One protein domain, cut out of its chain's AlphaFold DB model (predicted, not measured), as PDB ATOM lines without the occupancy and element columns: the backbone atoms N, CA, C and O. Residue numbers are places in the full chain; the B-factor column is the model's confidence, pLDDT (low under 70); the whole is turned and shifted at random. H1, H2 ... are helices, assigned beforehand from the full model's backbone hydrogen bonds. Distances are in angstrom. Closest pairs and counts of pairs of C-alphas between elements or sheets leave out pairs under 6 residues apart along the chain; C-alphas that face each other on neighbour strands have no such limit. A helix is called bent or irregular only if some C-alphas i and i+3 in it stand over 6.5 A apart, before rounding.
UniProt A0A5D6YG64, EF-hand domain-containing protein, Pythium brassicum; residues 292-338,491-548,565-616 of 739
ATOM      1  N   LEU A 292     -17.735  -0.204  -0.834       87.25
ATOM      2  CA  LEU A 292     -17.598  -0.979  -2.086       87.25
ATOM      3  C   LEU A 292     -18.066  -0.236  -3.350       87.25
ATOM      4  O   LEU A 292     -18.008  -0.793  -4.443       87.25
ATOM      5  N   ARG A 293     -18.583   0.990  -3.213       86.12
ATOM      6  CA  ARG A 293     -19.020   1.859  -4.316       86.12
ATOM      7  C   ARG A 293     -18.000   2.950  -4.662       86.12
ATOM      8  O   ARG A 293     -18.071   3.490  -5.760       86.12
ATOM      9  N   ASP A 294     -17.077   3.264  -3.753       87.38
ATOM     10  CA  ASP A 294     -16.057   4.298  -3.943       87.38
ATOM     11  C   ASP A 294     -14.707   3.631  -4.255       87.38
ATOM     12  O   ASP A 294     -14.137   2.993  -3.364       87.38
ATOM     13  N   PRO A 295     -14.170   3.771  -5.482       86.94
ATOM     14  CA  PRO A 295     -12.933   3.102  -5.875       86.94
ATOM     15  C   PRO A 295     -11.736   3.502  -5.007       86.94
ATOM     16  O   PRO A 295     -10.911   2.652  -4.677       86.94
ATOM     17  N   THR A 296     -11.655   4.770  -4.598       85.19
ATOM     18  CA  THR A 296     -10.498   5.298  -3.866       85.19
ATOM     19  C   THR A 296     -10.468   4.779  -2.434       85.19
ATOM     20  O   THR A 296      -9.449   4.266  -1.966       85.19
ATOM     21  N   GLN A 297     -11.614   4.826  -1.747       86.00
ATOM     22  CA  GLN A 297     -11.745   4.297  -0.392       86.00
ATOM     23  C   GLN A 297     -11.674   2.772  -0.366       86.00
ATOM     24  O   GLN A 297     -11.090   2.202   0.558       86.00
ATOM     25  N   PHE A 298     -12.243   2.104  -1.372       88.88
ATOM     26  CA  PHE A 298     -12.164   0.655  -1.502       88.88
ATOM     27  C   PHE A 298     -10.714   0.193  -1.671       88.88
ATOM     28  O   PHE A 298     -10.251  -0.668  -0.919       88.88
ATOM     29  N   ARG A 299      -9.964   0.827  -2.579       86.88
ATOM     30  CA  ARG A 299      -8.533   0.578  -2.778       86.88
ATOM     31  C   ARG A 299      -7.726   0.827  -1.508       86.88
ATOM     32  O   ARG A 299      -6.967  -0.044  -1.093       86.88
ATOM     33  N   PHE A 300      -7.941   1.964  -0.850       86.88
ATOM     34  CA  PHE A 300      -7.270   2.293   0.407       86.88
ATOM     35  C   PHE A 300      -7.481   1.208   1.479       86.88
ATOM     36  O   PHE A 300      -6.544   0.811   2.174       86.88
ATOM     37  N   LYS A 301      -8.704   0.672   1.596       85.69
ATOM     38  CA  LYS A 301      -9.005  -0.431   2.522       85.69
ATOM     39  C   LYS A 301      -8.326  -1.737   2.124       85.69
ATOM     40  O   LYS A 301      -7.852  -2.442   3.009       85.69
ATOM     41  N   LEU A 302      -8.231  -2.057   0.834       86.31
ATOM     42  CA  LEU A 302      -7.471  -3.222   0.370       86.31
ATOM     43  C   LEU A 302      -5.979  -3.088   0.716       86.31
ATOM     44  O   LEU A 302      -5.392  -4.015   1.278       86.31
ATOM     45  N   GLU A 303      -5.384  -1.922   0.462       86.69
ATOM     46  CA  GLU A 303      -3.964  -1.636   0.713       86.69
ATOM     47  C   GLU A 303      -3.615  -1.588   2.210       86.69
ATOM     48  O   GLU A 303      -2.497  -1.922   2.604       86.69
ATOM     49  N   ARG A 304      -4.590  -1.315   3.090       84.56
ATOM     50  CA  ARG A 304      -4.434  -1.392   4.557       84.56
ATOM     51  C   ARG A 304      -4.058  -2.794   5.064       84.56
ATOM     52  O   ARG A 304      -3.573  -2.934   6.186       84.56
ATOM     53  N   SER A 305      -4.244  -3.834   4.250       79.06
ATOM     54  CA  SER A 305      -3.724  -5.184   4.520       79.06
ATOM     55  C   SER A 305      -2.194  -5.293   4.421       79.06
ATOM     56  O   SER A 305      -1.629  -6.299   4.847       79.06
ATOM     57  N   GLY A 306      -1.527  -4.275   3.867       77.81
ATOM     58  CA  GLY A 306      -0.101  -4.280   3.542       77.81
ATOM     59  C   GLY A 306       0.225  -4.890   2.174       77.81
ATOM     60  O   GLY A 306       1.401  -5.023   1.849       77.81
ATOM     61  N   LYS A 307      -0.786  -5.275   1.382       81.00
ATOM     62  CA  LYS A 307      -0.639  -5.763   0.002       81.00
ATOM     63  C   LYS A 307      -0.956  -4.636  -0.985       81.00
ATOM     64  O   LYS A 307      -2.004  -4.007  -0.863       81.00
ATOM     65  N   GLU A 308      -0.089  -4.415  -1.969       78.88
ATOM     66  CA  GLU A 308      -0.326  -3.431  -3.030       78.88
ATOM     67  C   GLU A 308      -1.402  -3.911  -4.013       78.88
ATOM     68  O   GLU A 308      -1.489  -5.096  -4.342       78.88
ATOM     69  N   VAL A 309      -2.221  -2.981  -4.502       82.00
ATOM     70  CA  VAL A 309      -3.251  -3.265  -5.506       82.00
ATOM     71  C   VAL A 309      -2.722  -2.855  -6.880       82.00
ATOM     72  O   VAL A 309      -2.726  -1.686  -7.241       82.00
ATOM     73  N   HIS A 310      -2.278  -3.803  -7.703       75.25
ATOM     74  CA  HIS A 310      -1.677  -3.495  -9.016       75.25
ATOM     75  C   HIS A 310      -2.693  -3.283 -10.154       75.25
ATOM     76  O   HIS A 310      -2.353  -3.388 -11.331       75.25
ATOM     77  N   VAL A 311      -3.952  -3.000  -9.820       77.75
ATOM     78  CA  VAL A 311      -5.065  -2.909 -10.774       77.75
ATOM     79  C   VAL A 311      -5.643  -1.494 -10.798       77.75
ATOM     80  O   VAL A 311      -5.621  -0.785  -9.792       77.75
ATOM     81  N   LEU A 312      -6.134  -1.066 -11.966       81.06
ATOM     82  CA  LEU A 312      -6.800   0.227 -12.143       81.06
ATOM     83  C   LEU A 312      -8.143   0.266 -11.408       81.06
ATOM     84  O   LEU A 312      -8.885  -0.714 -11.400       81.06
ATOM     85  N   ASP A 313      -8.511   1.440 -10.911       82.69
ATOM     86  CA  ASP A 313      -9.772   1.673 -10.198       82.69
ATOM     87  C   ASP A 313     -11.010   1.277 -11.021       82.69
ATOM     88  O   ASP A 313     -11.956   0.686 -10.499       82.69
ATOM     89  N   ALA A 314     -10.973   1.494 -12.340       81.06
ATOM     90  CA  ALA A 314     -12.034   1.059 -13.249       81.06
ATOM     91  C   ALA A 314     -12.222  -0.472 -13.266       81.06
ATOM     92  O   ALA A 314     -13.345  -0.960 -13.369       81.06
ATOM     93  N   VAL A 315     -11.127  -1.228 -13.130       80.94
ATOM     94  CA  VAL A 315     -11.125  -2.699 -13.124       80.94
ATOM     95  C   VAL A 315     -11.459  -3.250 -11.732       80.94
ATOM     96  O   VAL A 315     -12.032  -4.332 -11.624       80.94
ATOM     97  N   LEU A 316     -11.190  -2.498 -10.659       82.75
ATOM     98  CA  LEU A 316     -11.658  -2.836  -9.306       82.75
ATOM     99  C   LEU A 316     -13.186  -2.778  -9.201       82.75
ATOM    100  O   LEU A 316     -13.799  -3.613  -8.538       82.75
ATOM    101  N   MET A 317     -13.800  -1.808  -9.876       85.88
ATOM    102  CA  MET A 317     -15.237  -1.553  -9.781       85.88
ATOM    103  C   MET A 317     -16.072  -2.378 -10.755       85.88
ATOM    104  O   MET A 317     -17.208  -2.726 -10.433       85.88
ATOM    105  N   ALA A 318     -15.527  -2.720 -11.922       84.50
ATOM    106  CA  ALA A 318     -16.243  -3.497 -12.923       84.50
ATOM    107  C   ALA A 318     -15.332  -4.500 -13.648       84.50
ATOM    108  O   ALA A 318     -14.167  -4.201 -13.919       84.50
ATOM    109  N   PRO A 319     -15.865  -5.675 -14.029       82.75
ATOM    110  CA  PRO A 319     -15.107  -6.637 -14.811       82.75
ATOM    111  C   PRO A 319     -14.797  -6.092 -16.211       82.75
ATOM    112  O   PRO A 319     -15.688  -5.513 -16.850       82.75
ATOM    113  N   PRO A 320     -13.582  -6.327 -16.738       81.75
ATOM    114  CA  PRO A 320     -13.257  -6.061 -18.135       81.75
ATOM    115  C   PRO A 320     -14.203  -6.789 -19.104       81.75
ATOM    116  O   PRO A 320     -14.707  -7.871 -18.802       81.75
ATOM    117  N   ALA A 321     -14.409  -6.240 -20.305       79.06
ATOM    118  CA  ALA A 321     -15.345  -6.802 -21.289       79.06
ATOM    119  C   ALA A 321     -15.041  -8.268 -21.663       79.06
ATOM    120  O   ALA A 321     -15.959  -9.066 -21.811       79.06
ATOM    121  N   HIS A 322     -13.761  -8.641 -21.740       77.62
ATOM    122  CA  HIS A 322     -13.347 -10.018 -22.027       77.62
ATOM    123  C   HIS A 322     -13.652 -10.994 -20.877       77.62
ATOM    124  O   HIS A 322     -13.866 -12.171 -21.133       77.62
ATOM    125  N   VAL A 323     -13.719 -10.512 -19.628       76.25
ATOM    126  CA  VAL A 323     -14.094 -11.308 -18.447       76.25
ATOM    127  C   VAL A 323     -15.602 -11.532 -18.383       76.25
ATOM    128  O   VAL A 323     -16.041 -12.614 -18.013       76.25
ATOM    129  N   LYS A 324     -16.411 -10.537 -18.766       77.75
ATOM    130  CA  LYS A 324     -17.882 -10.641 -18.716       77.75
ATOM    131  C   LYS A 324     -18.439 -11.790 -19.562       77.75
ATOM    132  O   LYS A 324     -19.486 -12.330 -19.222       77.75
ATOM    133  N   ASN A 325     -17.733 -12.158 -20.628       76.62
ATOM    134  CA  ASN A 325     -18.161 -13.179 -21.582       76.62
ATOM    135  C   ASN A 325     -17.643 -14.589 -21.245       76.62
ATOM    136  O   ASN A 325     -17.864 -15.508 -22.030       76.62
ATOM    137  N   THR A 326     -16.938 -14.787 -20.123       77.94
ATOM    138  CA  THR A 326     -16.419 -16.112 -19.755       77.94
ATOM    139  C   THR A 326     -17.457 -16.947 -19.006       77.94
ATOM    140  O   THR A 326     -18.229 -16.440 -18.187       77.94
ATOM    141  N   GLU A 327     -17.428 -18.267 -19.214       73.38
ATOM    142  CA  GLU A 327     -18.262 -19.220 -18.461       73.38
ATOM    143  C   GLU A 327     -17.992 -19.167 -16.949       73.38
ATOM    144  O   GLU A 327     -18.858 -19.451 -16.125       73.38
ATOM    145  N   GLU A 328     -16.781 -18.789 -16.548       68.31
ATOM    146  CA  GLU A 328     -16.405 -18.627 -15.145       68.31
ATOM    147  C   GLU A 328     -17.066 -17.408 -14.496       68.31
ATOM    148  O   GLU A 328     -17.462 -17.477 -13.331       68.31
ATOM    149  N   TYR A 329     -17.228 -16.305 -15.235       73.44
ATOM    150  CA  TYR A 329     -17.996 -15.157 -14.761       73.44
ATOM    151  C   TYR A 329     -19.493 -15.482 -14.696       73.44
ATOM    152  O   TYR A 329     -20.134 -15.164 -13.696       73.44
ATOM    153  N   ALA A 330     -20.028 -16.210 -15.682       72.69
ATOM    154  CA  ALA A 330     -21.413 -16.682 -15.659       72.69
ATOM    155  C   ALA A 330     -21.699 -17.579 -14.437       72.69
ATOM    156  O   ALA A 330     -22.630 -17.304 -13.676       72.69
ATOM    157  N   ARG A 331     -20.839 -18.575 -14.169       69.94
ATOM    158  CA  ARG A 331     -20.916 -19.449 -12.979       69.94
ATOM    159  C   ARG A 331     -20.791 -18.692 -11.661       69.94
ATOM    160  O   ARG A 331     -21.341 -19.110 -10.650       69.94
ATOM    161  N   MET A 332     -20.061 -17.582 -11.655       67.44
ATOM    162  CA  MET A 332     -19.937 -16.725 -10.482       67.44
ATOM    163  C   MET A 332     -21.221 -15.951 -10.196       67.44
ATOM    164  O   MET A 332     -21.637 -15.864  -9.046       67.44
ATOM    165  N   THR A 333     -21.839 -15.390 -11.233       68.25
ATOM    166  CA  THR A 333     -23.117 -14.670 -11.126       68.25
ATOM    167  C   THR A 333     -24.310 -15.592 -10.877       68.25
ATOM    168  O   THR A 333     -25.381 -15.119 -10.479       68.25
ATOM    169  N   ASP A 334     -24.117 -16.898 -11.074       66.62
ATOM    170  CA  ASP A 334     -25.081 -17.936 -10.744       66.62
ATOM    171  C   ASP A 334     -25.093 -18.229  -9.232       66.62
ATOM    172  O   ASP A 334     -24.452 -19.139  -8.694       66.62
ATOM    173  N   LEU A 335     -25.820 -17.363  -8.528       62.16
ATOM    174  CA  LEU A 335     -26.010 -17.416  -7.084       62.16
ATOM    175  C   LEU A 335     -27.197 -18.299  -6.668       62.16
ATOM    176  O   LEU A 335     -27.625 -18.198  -5.519       62.16
ATOM    177  N   THR A 336     -27.744 -19.160  -7.540       55.38
ATOM    178  CA  THR A 336     -28.737 -20.145  -7.088       55.38
ATOM    179  C   THR A 336     -28.068 -21.059  -6.064       55.38
ATOM    180  O   THR A 336     -27.245 -21.917  -6.387       55.38
ATOM    181  N   LEU A 337     -28.362 -20.813  -4.787       45.75
ATOM    182  CA  LEU A 337     -27.774 -21.526  -3.652       45.75
ATOM    183  C   LEU A 337     -28.479 -22.847  -3.353       45.75
ATOM    184  O   LEU A 337     -28.134 -23.539  -2.397       45.75
ATOM    185  N   THR A 338     -29.393 -23.255  -4.226       37.44
ATOM    186  CA  THR A 338     -29.757 -24.651  -4.374       37.44
ATOM    187  C   THR A 338     -28.550 -25.387  -4.950       37.44
ATOM    188  O   THR A 338     -28.237 -25.307  -6.137       37.44
ATOM    189  N   VAL A 491     -30.696 -17.416   1.049       45.75
ATOM    190  CA  VAL A 491     -29.998 -16.551   0.095       45.75
ATOM    191  C   VAL A 491     -30.624 -16.662  -1.316       45.75
ATOM    192  O   VAL A 491     -30.168 -16.003  -2.232       45.75
ATOM    193  N   SER A 492     -31.691 -17.453  -1.509       46.72
ATOM    194  CA  SER A 492     -32.556 -17.444  -2.695       46.72
ATOM    195  C   SER A 492     -33.518 -16.245  -2.768       46.72
ATOM    196  O   SER A 492     -34.259 -16.123  -3.742       46.72
ATOM    197  N   LEU A 493     -33.497 -15.334  -1.791       59.59
ATOM    198  CA  LEU A 493     -34.338 -14.138  -1.762       59.59
ATOM    199  C   LEU A 493     -33.976 -13.129  -2.854       59.59
ATOM    200  O   LEU A 493     -32.856 -12.613  -2.913       59.59
ATOM    201  N   THR A 494     -34.952 -12.790  -3.697       60.59
ATOM    202  CA  THR A 494     -34.779 -12.008  -4.932       60.59
ATOM    203  C   THR A 494     -34.073 -10.664  -4.709       60.59
ATOM    204  O   THR A 494     -33.185 -10.297  -5.482       60.59
ATOM    205  N   HIS A 495     -34.405  -9.945  -3.631       67.06
ATOM    206  CA  HIS A 495     -33.836  -8.628  -3.317       67.06
ATOM    207  C   HIS A 495     -32.393  -8.702  -2.801       67.06
ATOM    208  O   HIS A 495     -31.524  -7.961  -3.268       67.06
ATOM    209  N   VAL A 496     -32.108  -9.641  -1.893       70.31
ATOM    210  CA  VAL A 496     -30.748  -9.902  -1.390       70.31
ATOM    211  C   VAL A 496     -29.856 -10.397  -2.529       70.31
ATOM    212  O   VAL A 496     -28.710  -9.966  -2.661       70.31
ATOM    213  N   MET A 497     -30.400 -11.234  -3.416       70.25
ATOM    214  CA  MET A 497     -29.710 -11.710  -4.611       70.25
ATOM    215  C   MET A 497     -29.394 -10.617  -5.607       70.25
ATOM    216  O   MET A 497     -28.290 -10.591  -6.148       70.25
ATOM    217  N   LYS A 498     -30.330  -9.697  -5.835       76.06
ATOM    218  CA  LYS A 498     -30.097  -8.534  -6.688       76.06
ATOM    219  C   LYS A 498     -28.947  -7.681  -6.147       76.06
ATOM    220  O   LYS A 498     -28.043  -7.350  -6.909       76.06
ATOM    221  N   LEU A 499     -28.937  -7.410  -4.840       80.56
ATOM    222  CA  LEU A 499     -27.883  -6.623  -4.196       80.56
ATOM    223  C   LEU A 499     -26.520  -7.338  -4.217       80.56
ATOM    224  O   LEU A 499     -25.495  -6.717  -4.492       80.56
ATOM    225  N   LEU A 500     -26.495  -8.654  -3.983       79.56
ATOM    226  CA  LEU A 500     -25.271  -9.447  -4.109       79.56
ATOM    227  C   LEU A 500     -24.754  -9.473  -5.546       79.56
ATOM    228  O   LEU A 500     -23.554  -9.311  -5.736       79.56
ATOM    229  N   LYS A 501     -25.626  -9.631  -6.551       79.19
ATOM    230  CA  LYS A 501     -25.249  -9.581  -7.975       79.19
ATOM    231  C   LYS A 501     -24.685  -8.217  -8.372       79.19
ATOM    232  O   LYS A 501     -23.716  -8.175  -9.122       79.19
ATOM    233  N   GLU A 502     -25.240  -7.125  -7.844       85.44
ATOM    234  CA  GLU A 502     -24.737  -5.762  -8.074       85.44
ATOM    235  C   GLU A 502     -23.292  -5.588  -7.575       85.44
ATOM    236  O   GLU A 502     -22.478  -4.956  -8.247       85.44
ATOM    237  N   HIS A 503     -22.958  -6.189  -6.428       86.88
ATOM    238  CA  HIS A 503     -21.652  -6.039  -5.774       86.88
ATOM    239  C   HIS A 503     -20.741  -7.271  -5.870       86.88
ATOM    240  O   HIS A 503     -19.695  -7.337  -5.216       86.88
ATOM    241  N   ILE A 504     -21.105  -8.256  -6.694       85.69
ATOM    242  CA  ILE A 504     -20.404  -9.543  -6.750       85.69
ATOM    243  C   ILE A 504     -18.959  -9.391  -7.215       85.69
ATOM    244  O   ILE A 504     -18.075 -10.113  -6.756       85.69
ATOM    245  N   TRP A 505     -18.704  -8.427  -8.102       86.94
ATOM    246  CA  TRP A 505     -17.371  -8.174  -8.627       86.94
ATOM    247  C   TRP A 505     -16.441  -7.618  -7.551       86.94
ATOM    248  O   TRP A 505     -15.341  -8.128  -7.376       86.94
ATOM    249  N   GLN A 506     -16.890  -6.641  -6.768       89.25
ATOM    250  CA  GLN A 506     -16.112  -6.067  -5.673       89.25
ATOM    251  C   GLN A 506     -15.859  -7.105  -4.574       89.25
ATOM    252  O   GLN A 506     -14.744  -7.214  -4.065       89.25
ATOM    253  N   LEU A 507     -16.862  -7.932  -4.254       89.12
ATOM    254  CA  LEU A 507     -16.704  -9.051  -3.319       89.12
ATOM    255  C   LEU A 507     -15.708 -10.096  -3.841       89.12
ATOM    256  O   LEU A 507     -14.924 -10.640  -3.064       89.12
ATOM    257  N   LYS A 508     -15.680 -10.338  -5.157       84.81
ATOM    258  CA  LYS A 508     -14.655 -11.162  -5.803       84.81
ATOM    259  C   LYS A 508     -13.272 -10.524  -5.688       84.81
ATOM    260  O   LYS A 508     -12.336 -11.220  -5.322       84.81
ATOM    261  N   GLN A 509     -13.130  -9.225  -5.952       85.94
ATOM    262  CA  GLN A 509     -11.845  -8.526  -5.818       85.94
ATOM    263  C   GLN A 509     -11.292  -8.648  -4.392       85.94
ATOM    264  O   GLN A 509     -10.116  -8.954  -4.224       85.94
ATOM    265  N   ILE A 510     -12.147  -8.532  -3.367       89.25
ATOM    266  CA  ILE A 510     -11.767  -8.827  -1.978       89.25
ATOM    267  C   ILE A 510     -11.298 -10.280  -1.852       89.25
ATOM    268  O   ILE A 510     -10.188 -10.532  -1.391       89.25
ATOM    269  N   PHE A 511     -12.121 -11.241  -2.273       87.44
ATOM    270  CA  PHE A 511     -11.801 -12.662  -2.145       87.44
ATOM    271  C   PHE A 511     -10.459 -13.023  -2.798       87.44
ATOM    272  O   PHE A 511      -9.657 -13.731  -2.196       87.44
ATOM    273  N   PHE A 512     -10.175 -12.486  -3.984       84.75
ATOM    274  CA  PHE A 512      -8.911 -12.712  -4.677       84.75
ATOM    275  C   PHE A 512      -7.749 -11.978  -4.017       84.75
ATOM    276  O   PHE A 512      -6.733 -12.614  -3.798       84.75
ATOM    277  N   HIS A 513      -7.890 -10.711  -3.612       86.12
ATOM    278  CA  HIS A 513      -6.825  -9.951  -2.927       86.12
ATOM    279  C   HIS A 513      -6.309 -10.650  -1.660       86.12
ATOM    280  O   HIS A 513      -5.120 -10.617  -1.316       86.12
ATOM    281  N   PHE A 514      -7.222 -11.303  -0.941       85.75
ATOM    282  CA  PHE A 514      -6.890 -12.059   0.260       85.75
ATOM    283  C   PHE A 514      -6.563 -13.536  -0.033       85.75
ATOM    284  O   PHE A 514      -5.765 -14.105   0.700       85.75
ATOM    285  N   GLY A 515      -7.071 -14.134  -1.117       75.62
ATOM    286  CA  GLY A 515      -6.826 -15.538  -1.486       75.62
ATOM    287  C   GLY A 515      -5.599 -15.811  -2.375       75.62
ATOM    288  O   GLY A 515      -4.982 -16.863  -2.244       75.62
ATOM    289  N   VAL A 516      -5.208 -14.889  -3.265       66.25
ATOM    290  CA  VAL A 516      -4.054 -14.985  -4.195       66.25
ATOM    291  C   VAL A 516      -3.403 -13.601  -4.382       66.25
ATOM    292  O   VAL A 516      -3.994 -12.572  -4.090       66.25
ATOM    293  N   GLN A 517      -2.161 -13.535  -4.868       54.31
ATOM    294  CA  GLN A 517      -1.467 -12.267  -5.155       54.31
ATOM    295  C   GLN A 517      -1.894 -11.573  -6.471       54.31
ATOM    296  O   GLN A 517      -1.461 -10.451  -6.712       54.31
ATOM    297  N   SER A 518      -2.719 -12.195  -7.327       56.50
ATOM    298  CA  SER A 518      -3.102 -11.646  -8.642       56.50
ATOM    299  C   SER A 518      -4.616 -11.474  -8.782       56.50
ATOM    300  O   SER A 518      -5.378 -12.419  -8.596       56.50
ATOM    301  N   LEU A 519      -5.038 -10.262  -9.148       57.81
ATOM    302  CA  LEU A 519      -6.440  -9.850  -9.335       57.81
ATOM    303  C   LEU A 519      -6.943 -10.029 -10.785       57.81
ATOM    304  O   LEU A 519      -8.063  -9.630 -11.105       57.81
ATOM    305  N   VAL A 520      -6.106 -10.585 -11.674       53.34
ATOM    306  CA  VAL A 520      -6.341 -10.628 -13.132       53.34
ATOM    307  C   VAL A 520      -6.888 -11.983 -13.613       53.34
ATOM    308  O   VAL A 520      -7.507 -12.050 -14.671       53.34
ATOM    309  N   GLU A 521      -6.736 -13.055 -12.834       55.28
ATOM    310  CA  GLU A 521      -7.158 -14.410 -13.220       55.28
ATOM    311  C   GLU A 521      -8.432 -14.845 -12.486       55.28
ATOM    312  O   GLU A 521      -8.601 -14.590 -11.296       55.28
ATOM    313  N   ILE A 522      -9.338 -15.542 -13.178       53.09
ATOM    314  CA  ILE A 522     -10.562 -16.106 -12.591       53.09
ATOM    315  C   ILE A 522     -10.319 -17.586 -12.276       53.09
ATOM    316  O   ILE A 522     -10.906 -18.481 -12.861       53.09
ATOM    317  N   GLY A 523      -9.417 -17.872 -11.341       56.94
ATOM    318  CA  GLY A 523      -9.174 -19.256 -10.927       56.94
ATOM    319  C   GLY A 523     -10.334 -19.819 -10.095       56.94
ATOM    320  O   GLY A 523     -10.694 -19.241  -9.070       56.94
ATOM    321  N   SER A 524     -10.876 -20.983 -10.464       58.81
ATOM    322  CA  SER A 524     -11.866 -21.728  -9.656       58.81
ATOM    323  C   SER A 524     -11.291 -22.327  -8.365       58.81
ATOM    324  O   SER A 524     -12.044 -22.768  -7.500       58.81
ATOM    325  N   ASN A 525      -9.962 -22.350  -8.238       66.44
ATOM    326  CA  ASN A 525      -9.241 -23.028  -7.158       66.44
ATOM    327  C   ASN A 525      -8.766 -22.069  -6.058       66.44
ATOM    328  O   ASN A 525      -8.001 -22.470  -5.185       66.44
ATOM    329  N   VAL A 526      -9.177 -20.798  -6.114       74.00
ATOM    330  CA  VAL A 526      -8.810 -19.811  -5.099       74.00
ATOM    331  C   VAL A 526      -9.618 -20.044  -3.837       74.00
ATOM    332  O   VAL A 526     -10.845 -20.156  -3.877       74.00
ATOM    333  N   THR A 527      -8.916 -20.076  -2.712       83.12
ATOM    334  CA  THR A 527      -9.512 -20.231  -1.396       83.12
ATOM    335  C   THR A 527      -8.912 -19.234  -0.409       83.12
ATOM    336  O   THR A 527      -7.799 -18.744  -0.591       83.12
ATOM    337  N   VAL A 528      -9.676 -18.887   0.626       84.12
ATOM    338  CA  VAL A 528      -9.252 -17.938   1.665       84.12
ATOM    339  C   VAL A 528      -9.193 -18.660   3.003       84.12
ATOM    340  O   VAL A 528     -10.220 -19.093   3.525       84.12
ATOM    341  N   ASP A 529      -7.996 -18.797   3.569       84.06
ATOM    342  CA  ASP A 529      -7.826 -19.367   4.906       84.06
ATOM    343  C   ASP A 529      -8.242 -18.373   6.011       84.06
ATOM    344  O   ASP A 529      -8.477 -17.185   5.778       84.06
ATOM    345  N   MET A 530      -8.334 -18.851   7.256       83.69
ATOM    346  CA  MET A 530      -8.698 -18.002   8.398       83.69
ATOM    347  C   MET A 530      -7.726 -16.826   8.596       83.69
ATOM    348  O   MET A 530      -8.130 -15.756   9.044       83.69
ATOM    349  N   LYS A 531      -6.435 -16.996   8.293       83.88
ATOM    350  CA  LYS A 531      -5.434 -15.948   8.510       83.88
ATOM    351  C   LYS A 531      -5.671 -14.786   7.549       83.88
ATOM    352  O   LYS A 531      -5.715 -13.637   7.988       83.88
ATOM    353  N   GLU A 532      -5.843 -15.080   6.268       86.88
ATOM    354  CA  GLU A 532      -6.146 -14.091   5.240       86.88
ATOM    355  C   GLU A 532      -7.540 -13.485   5.447       86.88
ATOM    356  O   GLU A 532      -7.714 -12.275   5.299       86.88
ATOM    357  N   PHE A 533      -8.507 -14.273   5.927       88.25
ATOM    358  CA  PHE A 533      -9.826 -13.770   6.311       88.25
ATOM    359  C   PHE A 533      -9.777 -12.776   7.485       88.25
ATOM    360  O   PHE A 533     -10.452 -11.745   7.473       88.25
ATOM    361  N   LEU A 534      -8.939 -13.031   8.494       86.94
ATOM    362  CA  LEU A 534      -8.709 -12.088   9.592       86.94
ATOM    363  C   LEU A 534      -8.005 -10.814   9.113       86.94
ATOM    364  O   LEU A 534      -8.309  -9.726   9.605       86.94
ATOM    365  N   SER A 535      -7.080 -10.928   8.156       85.88
ATOM    366  CA  SER A 535      -6.454  -9.768   7.512       85.88
ATOM    367  C   SER A 535      -7.494  -8.922   6.778       85.88
ATOM    368  O   SER A 535      -7.514  -7.705   6.969       85.88
ATOM    369  N   PHE A 536      -8.409  -9.556   6.041       90.94
ATOM    370  CA  PHE A 536      -9.575  -8.905   5.442       90.94
ATOM    371  C   PHE A 536     -10.407  -8.163   6.495       90.94
ATOM    372  O   PHE A 536     -10.605  -6.951   6.393       90.94
ATOM    373  N   ALA A 537     -10.822  -8.847   7.561       89.19
ATOM    374  CA  ALA A 537     -11.673  -8.243   8.580       89.19
ATOM    375  C   ALA A 537     -11.008  -7.044   9.290       89.19
ATOM    376  O   ALA A 537     -11.678  -6.069   9.629       89.19
ATOM    377  N   ARG A 538      -9.682  -7.062   9.480       86.94
ATOM    378  CA  ARG A 538      -8.925  -5.920  10.039       86.94
ATOM    379  C   ARG A 538      -8.754  -4.768   9.054       86.94
ATOM    380  O   ARG A 538      -8.808  -3.605   9.464       86.94
ATOM    381  N   ALA A 539      -8.517  -5.086   7.784       86.31
ATOM    382  CA  ALA A 539      -8.339  -4.107   6.718       86.31
ATOM    383  C   ALA A 539      -9.618  -3.274   6.519       86.31
ATOM    384  O   ALA A 539      -9.552  -2.052   6.403       86.31
ATOM    385  N   PHE A 540     -10.781  -3.923   6.619       89.06
ATOM    386  CA  PHE A 540     -12.091  -3.288   6.470       89.06
ATOM    387  C   PHE A 540     -12.697  -2.755   7.778       89.06
ATOM    388  O   PHE A 540     -13.775  -2.175   7.740       89.06
ATOM    389  N   GLY A 541     -12.022  -2.905   8.923       85.25
ATOM    390  CA  GLY A 541     -12.518  -2.414  10.219       85.25
ATOM    391  C   GLY A 541     -13.666  -3.235  10.823       85.25
ATOM    392  O   GLY A 541     -14.288  -2.801  11.782       85.25
ATOM    393  N   ILE A 542     -13.924  -4.433  10.295       88.31
ATOM    394  CA  ILE A 542     -14.977  -5.349  10.760       88.31
ATOM    395  C   ILE A 542     -14.679  -5.856  12.181       88.31
ATOM    396  O   ILE A 542     -15.596  -6.053  12.974       88.31
ATOM    397  N   LEU A 543     -13.398  -6.055  12.515       84.50
ATOM    398  CA  LEU A 543     -12.958  -6.454  13.855       84.50
ATOM    399  C   LEU A 543     -12.768  -5.250  14.782       84.50
ATOM    400  O   LEU A 543     -12.088  -4.288  14.417       84.50
ATOM    401  N   ARG A 544     -13.272  -5.360  16.019       76.75
ATOM    402  CA  ARG A 544     -12.997  -4.397  17.106       76.75
ATOM    403  C   ARG A 544     -11.488  -4.244  17.349       76.75
ATOM    404  O   ARG A 544     -10.737  -5.222  17.320       76.75
ATOM    405  N   SER A 545     -11.036  -3.014  17.600       62.81
ATOM    406  CA  SER A 545      -9.627  -2.721  17.895       62.81
ATOM    407  C   SER A 545      -9.205  -3.290  19.252       62.81
ATOM    408  O   SER A 545      -9.942  -3.172  20.227       62.81
ATOM    409  N   THR A 546      -7.985  -3.822  19.342       51.47
ATOM    410  CA  THR A 546      -7.433  -4.514  20.526       51.47
ATOM    411  C   THR A 546      -7.264  -3.655  21.785       51.47
ATOM    412  O   THR A 546      -6.951  -4.199  22.841       51.47
ATOM    413  N   GLU A 547      -7.431  -2.334  21.695       48.06
ATOM    414  CA  GLU A 547      -7.387  -1.424  22.850       48.06
ATOM    415  C   GLU A 547      -8.695  -1.430  23.661       48.06
ATOM    416  O   GLU A 547      -8.696  -1.068  24.836       48.06
ATOM    417  N   GLN A 548      -9.793  -1.915  23.074       47.72
ATOM    418  CA  GLN A 548     -11.071  -2.110  23.753       47.72
ATOM    419  C   GLN A 548     -11.162  -3.565  24.233       47.72
ATOM    420  O   GLN A 548     -11.149  -4.500  23.434       47.72
ATOM    421  N   ILE A 565     -24.249   0.216  12.601       72.25
ATOM    422  CA  ILE A 565     -23.299  -0.861  12.311       72.25
ATOM    423  C   ILE A 565     -22.178  -0.782  13.341       72.25
ATOM    424  O   ILE A 565     -21.524   0.256  13.462       72.25
ATOM    425  N   GLN A 566     -21.917  -1.875  14.055       77.81
ATOM    426  CA  GLN A 566     -20.796  -1.967  14.985       77.81
ATOM    427  C   GLN A 566     -19.795  -3.046  14.554       77.81
ATOM    428  O   GLN A 566     -20.203  -4.111  14.087       77.81
ATOM    429  N   PRO A 567     -18.481  -2.815  14.737       82.75
ATOM    430  CA  PRO A 567     -17.488  -3.870  14.585       82.75
ATOM    431  C   PRO A 567     -17.786  -5.026  15.546       82.75
ATOM    432  O   PRO A 567     -18.251  -4.812  16.672       82.75
ATOM    433  N   ILE A 568     -17.475  -6.247  15.130       83.06
ATOM    434  CA  ILE A 568     -17.715  -7.467  15.909       83.06
ATOM    435  C   ILE A 568     -16.441  -7.946  16.606       83.06
ATOM    436  O   ILE A 568     -15.314  -7.603  16.229       83.06
ATOM    437  N   SER A 569     -16.616  -8.719  17.673       81.69
ATOM    438  CA  SER A 569     -15.507  -9.348  18.391       81.69
ATOM    439  C   SER A 569     -14.828 -10.425  17.538       81.69
ATOM    440  O   SER A 569     -15.411 -10.990  16.609       81.69
ATOM    441  N   LEU A 570     -13.584 -10.769  17.890       80.12
ATOM    442  CA  LEU A 570     -12.873 -11.881  17.249       80.12
ATOM    443  C   LEU A 570     -13.643 -13.202  17.387       80.12
ATOM    444  O   LEU A 570     -13.661 -14.009  16.461       80.12
ATOM    445  N   MET A 571     -14.286 -13.408  18.536       73.94
ATOM    446  CA  MET A 571     -15.087 -14.595  18.811       73.94
ATOM    447  C   MET A 571     -16.284 -14.703  17.856       73.94
ATOM    448  O   MET A 571     -16.497 -15.760  17.267       73.94
ATOM    449  N   GLU A 572     -17.052 -13.624  17.690       77.50
ATOM    450  CA  GLU A 572     -18.210 -13.583  16.784       77.50
ATOM    451  C   GLU A 572     -17.788 -13.794  15.329       77.50
ATOM    452  O   GLU A 572     -18.381 -14.613  14.634       77.50
ATOM    453  N   LEU A 573     -16.707 -13.144  14.885       83.56
ATOM    454  CA  LEU A 573     -16.207 -13.311  13.520       83.56
ATOM    455  C   LEU A 573     -15.828 -14.770  13.220       83.56
ATOM    456  O   LEU A 573     -16.185 -15.305  12.172       83.56
ATOM    457  N   VAL A 574     -15.109 -15.421  14.140       79.19
ATOM    458  CA  VAL A 574     -14.701 -16.820  13.969       79.19
ATOM    459  C   VAL A 574     -15.920 -17.744  13.955       79.19
ATOM    460  O   VAL A 574     -15.974 -18.665  13.142       79.19
ATOM    461  N   ARG A 575     -16.926 -17.486  14.799       76.75
ATOM    462  CA  ARG A 575     -18.186 -18.247  14.784       76.75
ATOM    463  C   ARG A 575     -18.883 -18.152  13.431       76.75
ATOM    464  O   ARG A 575     -19.220 -19.187  12.862       76.75
ATOM    465  N   GLU A 576     -19.033 -16.947  12.883       80.44
ATOM    466  CA  GLU A 576     -19.722 -16.762  11.602       80.44
ATOM    467  C   GLU A 576     -18.923 -17.309  10.405       80.44
ATOM    468  O   GLU A 576     -19.522 -17.800   9.447       80.44
ATOM    469  N   PHE A 577     -17.585 -17.326  10.469       82.31
ATOM    470  CA  PHE A 577     -16.730 -18.006   9.483       82.31
ATOM    471  C   PHE A 577     -17.051 -19.499   9.375       82.31
ATOM    472  O   PHE A 577     -17.257 -20.028   8.282       82.31
ATOM    473  N   TYR A 578     -17.120 -20.193  10.509       73.50
ATOM    474  CA  TYR A 578     -17.370 -21.630  10.510       73.50
ATOM    475  C   TYR A 578     -18.841 -21.977  10.296       73.50
ATOM    476  O   TYR A 578     -19.141 -22.972   9.639       73.50
ATOM    477  N   ALA A 579     -19.760 -21.139  10.775       71.69
ATOM    478  CA  ALA A 579     -21.177 -21.302  10.482       71.69
ATOM    479  C   ALA A 579     -21.454 -21.201   8.969       71.69
ATOM    480  O   ALA A 579     -22.201 -22.012   8.432       71.69
ATOM    481  N   ALA A 580     -20.776 -20.294   8.257       73.31
ATOM    482  CA  ALA A 580     -20.877 -20.192   6.800       73.31
ATOM    483  C   ALA A 580     -20.391 -21.450   6.057       73.31
ATOM    484  O   ALA A 580     -20.986 -21.834   5.050       73.31
ATOM    485  N   LYS A 581     -19.340 -22.114   6.555       71.50
ATOM    486  CA  LYS A 581     -18.873 -23.398   6.003       71.50
ATOM    487  C   LYS A 581     -19.874 -24.513   6.202       71.50
ATOM    488  O   LYS A 581     -20.122 -25.281   5.275       71.50
ATOM    489  N   LEU A 582     -20.441 -24.594   7.406       65.00
ATOM    490  CA  LEU A 582     -21.472 -25.577   7.700       65.00
ATOM    491  C   LEU A 582     -22.640 -25.393   6.734       65.00
ATOM    492  O   LEU A 582     -23.002 -26.361   6.085       65.00
ATOM    493  N   ASP A 583     -23.129 -24.168   6.537       61.78
ATOM    494  CA  ASP A 583     -24.265 -23.880   5.650       61.78
ATOM    495  C   ASP A 583     -24.096 -24.387   4.203       61.78
ATOM    496  O   ASP A 583     -25.054 -24.892   3.622       61.78
ATOM    497  N   VAL A 584     -22.908 -24.239   3.604       59.00
ATOM    498  CA  VAL A 584     -22.685 -24.507   2.166       59.00
ATOM    499  C   VAL A 584     -22.121 -25.907   1.910       59.00
ATOM    500  O   VAL A 584     -22.499 -26.558   0.936       59.00
ATOM    501  N   SER A 585     -21.241 -26.403   2.782       54.38
ATOM    502  CA  SER A 585     -20.491 -27.651   2.573       54.38
ATOM    503  C   SER A 585     -21.162 -28.884   3.200       54.38
ATOM    504  O   SER A 585     -20.530 -29.930   3.379       54.38
ATOM    505  N   PHE A 586     -22.468 -28.819   3.506       50.09
ATOM    506  CA  PHE A 586     -23.230 -29.996   3.944       50.09
ATOM    507  C   PHE A 586     -23.238 -31.113   2.888       50.09
ATOM    508  O   PHE A 586     -23.213 -32.282   3.264       50.09
ATOM    509  N   SER A 587     -23.206 -30.786   1.594       45.84
ATOM    510  CA  SER A 587     -23.279 -31.775   0.506       45.84
ATOM    511  C   SER A 587     -21.930 -32.398   0.112       45.84
ATOM    512  O   SER A 587     -21.935 -33.463  -0.496       45.84
ATOM    513  N   ASP A 588     -20.791 -31.779   0.459       54.22
ATOM    514  CA  ASP A 588     -19.451 -32.260   0.083       54.22
ATOM    515  C   ASP A 588     -18.570 -32.507   1.327       54.22
ATOM    516  O   ASP A 588     -18.078 -31.557   1.949       54.22
ATOM    517  N   PRO A 589     -18.323 -33.778   1.701       51.31
ATOM    518  CA  PRO A 589     -17.512 -34.118   2.865       51.31
ATOM    519  C   PRO A 589     -16.045 -33.675   2.740       51.31
ATOM    520  O   PRO A 589     -15.406 -33.466   3.766       51.31
ATOM    521  N   ARG A 590     -15.503 -33.483   1.526       56.00
ATOM    522  CA  ARG A 590     -14.111 -33.033   1.328       56.00
ATOM    523  C   ARG A 590     -13.945 -31.542   1.597       56.00
ATOM    524  O   ARG A 590     -12.923 -31.126   2.133       56.00
ATOM    525  N   ARG A 591     -14.948 -30.734   1.239       64.94
ATOM    526  CA  ARG A 591     -14.962 -29.286   1.511       64.94
ATOM    527  C   ARG A 591     -15.312 -28.966   2.959       64.94
ATOM    528  O   ARG A 591     -14.817 -27.982   3.499       64.94
ATOM    529  N   ARG A 592     -16.092 -29.833   3.606       56.62
ATOM    530  CA  ARG A 592     -16.523 -29.699   5.004       56.62
ATOM    531  C   ARG A 592     -15.368 -29.586   6.008       56.62
ATOM    532  O   ARG A 592     -15.483 -28.824   6.962       56.62
ATOM    533  N   ASP A 593     -14.281 -30.320   5.778       54.59
ATOM    534  CA  ASP A 593     -13.115 -30.370   6.671       54.59
ATOM    535  C   ASP A 593     -11.954 -29.472   6.181       54.59
ATOM    536  O   ASP A 593     -10.874 -29.461   6.769       54.59
ATOM    537  N   ALA A 594     -12.148 -28.710   5.098       66.75
ATOM    538  CA  ALA A 594     -11.121 -27.814   4.579       66.75
ATOM    539  C   ALA A 594     -10.909 -26.622   5.529       66.75
ATOM    540  O   ALA A 594     -11.865 -26.109   6.111       66.75
ATOM    541  N   ALA A 595      -9.674 -26.124   5.659       67.75
ATOM    542  CA  ALA A 595      -9.351 -24.958   6.495       67.75
ATOM    543  C   ALA A 595      -9.712 -23.612   5.830       67.75
ATOM    544  O   ALA A 595      -9.785 -22.577   6.491       67.75
ATOM    545  N   ASP A 596     -10.053 -23.631   4.542       79.75
ATOM    546  CA  ASP A 596     -10.219 -22.461   3.680       79.75
ATOM    547  C   ASP A 596     -11.659 -22.277   3.157       79.75
ATOM    548  O   ASP A 596     -12.449 -23.220   3.137       79.75
ATOM    549  N   LEU A 597     -12.039 -21.054   2.799       82.31
ATOM    550  CA  LEU A 597     -13.336 -20.727   2.201       82.31
ATOM    551  C   LEU A 597     -13.223 -20.716   0.678       82.31
ATOM    552  O   LEU A 597     -12.338 -20.062   0.130       82.31
ATOM    553  N   THR A 598     -14.167 -21.359  -0.002       82.31
ATOM    554  CA  THR A 598     -14.488 -21.062  -1.404       82.31
ATOM    555  C   THR A 598     -15.166 -19.700  -1.517       82.31
ATOM    556  O   THR A 598     -15.676 -19.157  -0.535       82.31
ATOM    557  N   PHE A 599     -15.271 -19.174  -2.737       80.62
ATOM    558  CA  PHE A 599     -15.999 -17.930  -2.979       80.62
ATOM    559  C   PHE A 599     -17.465 -18.002  -2.510       80.62
ATOM    560  O   PHE A 599     -17.979 -17.052  -1.925       80.62
ATOM    561  N   ARG A 600     -18.130 -19.152  -2.681       76.38
ATOM    562  CA  ARG A 600     -19.522 -19.351  -2.245       76.38
ATOM    563  C   ARG A 600     -19.656 -19.346  -0.717       76.38
ATOM    564  O   ARG A 600     -20.548 -18.691  -0.183       76.38
ATOM    565  N   GLU A 601     -18.747 -20.019  -0.011       79.44
ATOM    566  CA  GLU A 601     -18.683 -19.989   1.460       79.44
ATOM    567  C   GLU A 601     -18.325 -18.588   1.982       79.44
ATOM    568  O   GLU A 601     -18.872 -18.139   2.988       79.44
ATOM    569  N   PHE A 602     -17.460 -17.863   1.269       85.88
ATOM    570  CA  PHE A 602     -17.115 -16.479   1.576       85.88
ATOM    571  C   PHE A 602     -18.323 -15.543   1.459       85.88
ATOM    572  O   PHE A 602     -18.606 -14.817   2.408       85.88
ATOM    573  N   LEU A 603     -19.092 -15.601   0.365       81.31
ATOM    574  CA  LEU A 603     -20.325 -14.811   0.220       81.31
ATOM    575  C   LEU A 603     -21.330 -15.110   1.340       81.31
ATOM    576  O   LEU A 603     -21.941 -14.192   1.894       81.31
ATOM    577  N   ARG A 604     -21.459 -16.386   1.727       78.69
ATOM    578  CA  ARG A 604     -22.300 -16.783   2.861       78.69
ATOM    579  C   ARG A 604     -21.793 -16.181   4.171       78.69
ATOM    580  O   ARG A 604     -22.593 -15.685   4.957       78.69
ATOM    581  N   CYS A 605     -20.482 -16.164   4.387       84.75
ATOM    582  CA  CYS A 605     -19.873 -15.553   5.564       84.75
ATOM    583  C   CYS A 605     -20.100 -14.034   5.623       84.75
ATOM    584  O   CYS A 605     -20.455 -13.516   6.680       84.75
ATOM    585  N   ILE A 606     -19.989 -13.327   4.493       87.38
ATOM    586  CA  ILE A 606     -20.256 -11.882   4.409       87.38
ATOM    587  C   ILE A 606     -21.686 -11.545   4.840       87.38
ATOM    588  O   ILE A 606     -21.880 -10.631   5.641       87.38
ATOM    589  N   LEU A 607     -22.685 -12.302   4.378       79.81
ATOM    590  CA  LEU A 607     -24.077 -12.122   4.807       79.81
ATOM    591  C   LEU A 607     -24.234 -12.275   6.325       79.81
ATOM    592  O   LEU A 607     -24.885 -11.462   6.975       79.81
ATOM    593  N   ARG A 608     -23.599 -13.299   6.900       81.44
ATOM    594  CA  ARG A 608     -23.679 -13.589   8.336       81.44
ATOM    595  C   ARG A 608     -22.995 -12.518   9.186       81.44
ATOM    596  O   ARG A 608     -23.544 -12.092  10.198       81.44
ATOM    597  N   ILE A 609     -21.842 -12.023   8.742       86.56
ATOM    598  CA  ILE A 609     -21.144 -10.904   9.388       86.56
ATOM    599  C   ILE A 609     -21.971  -9.622   9.298       86.56
ATOM    600  O   ILE A 609     -22.065  -8.901  10.287       86.56
ATOM    601  N   SER A 610     -22.607  -9.362   8.153       84.38
ATOM    602  CA  SER A 610     -23.477  -8.192   7.969       84.38
ATOM    603  C   SER A 610     -24.593  -8.157   9.019       84.38
ATOM    604  O   SER A 610     -24.862  -7.108   9.596       84.38
ATOM    605  N   LEU A 611     -25.191  -9.314   9.325       79.88
ATOM    606  CA  LEU A 611     -26.191  -9.455  10.388       79.88
ATOM    607  C   LEU A 611     -25.584  -9.270  11.785       79.88
ATOM    608  O   LEU A 611     -26.107  -8.508  12.597       79.88
ATOM    609  N   ALA A 612     -24.448  -9.914  12.065       77.75
ATOM    610  CA  ALA A 612     -23.783  -9.820  13.366       77.75
ATOM    611  C   ALA A 612     -23.343  -8.384  13.711       77.75
ATOM    612  O   ALA A 612     -23.444  -7.964  14.863       77.75
ATOM    613  N   MET A 613     -22.918  -7.600  12.716       79.69
ATOM    614  CA  MET A 613     -22.559  -6.189  12.894       79.69
ATOM    615  C   MET A 613     -23.765  -5.293  13.231       79.69
ATOM    616  O   MET A 613     -23.580  -4.204  13.774       79.69
ATOM    617  N   HIS A 614     -24.991  -5.740  12.944       75.00
ATOM    618  CA  HIS A 614     -26.231  -5.007  13.212       75.00
ATOM    619  C   HIS A 614     -26.957  -5.422  14.496       75.00
ATOM    620  O   HIS A 614     -27.706  -4.616  15.047       75.00
ATOM    621  N   ALA A 615     -26.700  -6.624  15.018       64.06
ATOM    622  CA  ALA A 615     -27.318  -7.129  16.249       64.06
ATOM    623  C   ALA A 615     -27.007  -6.280  17.506       64.06
ATOM    624  O   ALA A 615     -27.713  -6.371  18.506       64.06
ATOM    625  N   HIS A 616     -25.972  -5.432  17.458       54.28
ATOM    626  CA  HIS A 616     -25.537  -4.568  18.568       54.28
ATOM    627  C   HIS A 616     -26.138  -3.145  18.535       54.28
ATOM    628  O   HIS A 616     -25.713  -2.271  19.294       54.28
TER     629      HIS A 616
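This is residues 292 to 338, 491 to 548 and 565 to 616 of the 739 residues of the protein "EF-hand domain-containing protein" of Pythium brassicum (UniProt A0A5D6YG64). A rounded knot of crossed helices is built round H5b, the second arm of a sharply bent helix, in the middle. H6 packs on H5b at a steep tilt, H9 meets H5b with residues 599 to 603 alone and runs away from it, H7 packs on H9, and H1 and H2 lie along another side, H2 touching H5b. The small helices H3 and H8 lie far out at the rim, and residues 516 to 529 make a long loop from H5b to H6. The printed part has 157 residues with nine named helices, H1 to H9 in order, and no named strand; the class is all helix. It is compact, with a radius of gyration of the C-alphas of 15.3 A and spans of 45 by 38 by 30 A.

By its hydrogen bonds H5, residues 494 to 515, was assigned as one helix, but it is bent: C-alphas 502 and 505 are 7.8 A apart. Its arms, H5a of residues 494 to 502 and H5b of residues 505 to 515, stand at a steep tilt of 65 degrees. H5b touches H6, residues 530 to 539, at a steep tilt of 56 degrees, opposite ways; the closest C-alphas, of Phe 514 and Glu 532, are 5.4 A apart. H9, residues 599 to 612, touches H5b with residues 599 to 603 alone, about perpendicular at 76 degrees; the closest C-alphas, of Phe 511 and Phe 599, are 6.8 A apart. H7, residues 570 to 584, touches H9 at a steep tilt of 47 degrees, opposite ways; the closest C-alphas, of Ala 580 and Cys 605, are 4.9 A apart. H2, residues 313 to 317, touches H5b, with C-alphas of Met 317 and Gln 506 closest at 6.2 A. H1, residues 295 to 303, touches H2, closest at Pro 295 and Asp 313 with C-alphas 5.5 A apart. H4, residues 327 to 333, is close to but not clearly touching H5a, with the C-alphas of Thr 333 and Lys 501 closest at 6.4 A. H3, residues 321 to 324, and H8, residues 589 to 592, touch no helix and are too short for an O i to N i+4 pair; in the other helices and arms every such pair is within hydrogen-bond range.

H1 begins at C-alpha 295 (-12.933, 3.102, -5.875), and H9 ends at C-alpha 612 (-23.783, -9.820, 13.366). From first to last C-alpha H7 measures 22.0 A, H9 19.8 A, H5b 14.7 A and H6 14.0 A.

The C-alphas farthest apart, of Asn 325 and Glu 547, are 47.2 A apart. Residues 339 to 490 and 549 to 564 are not printed; the C-alpha gaps are 9.3 A and 16.8 A. The link from H5 to H6 is long. Mean pLDDT of the printed part is 75.0, with 44 residues under 70, among them 516 to 525 and 582 to 595.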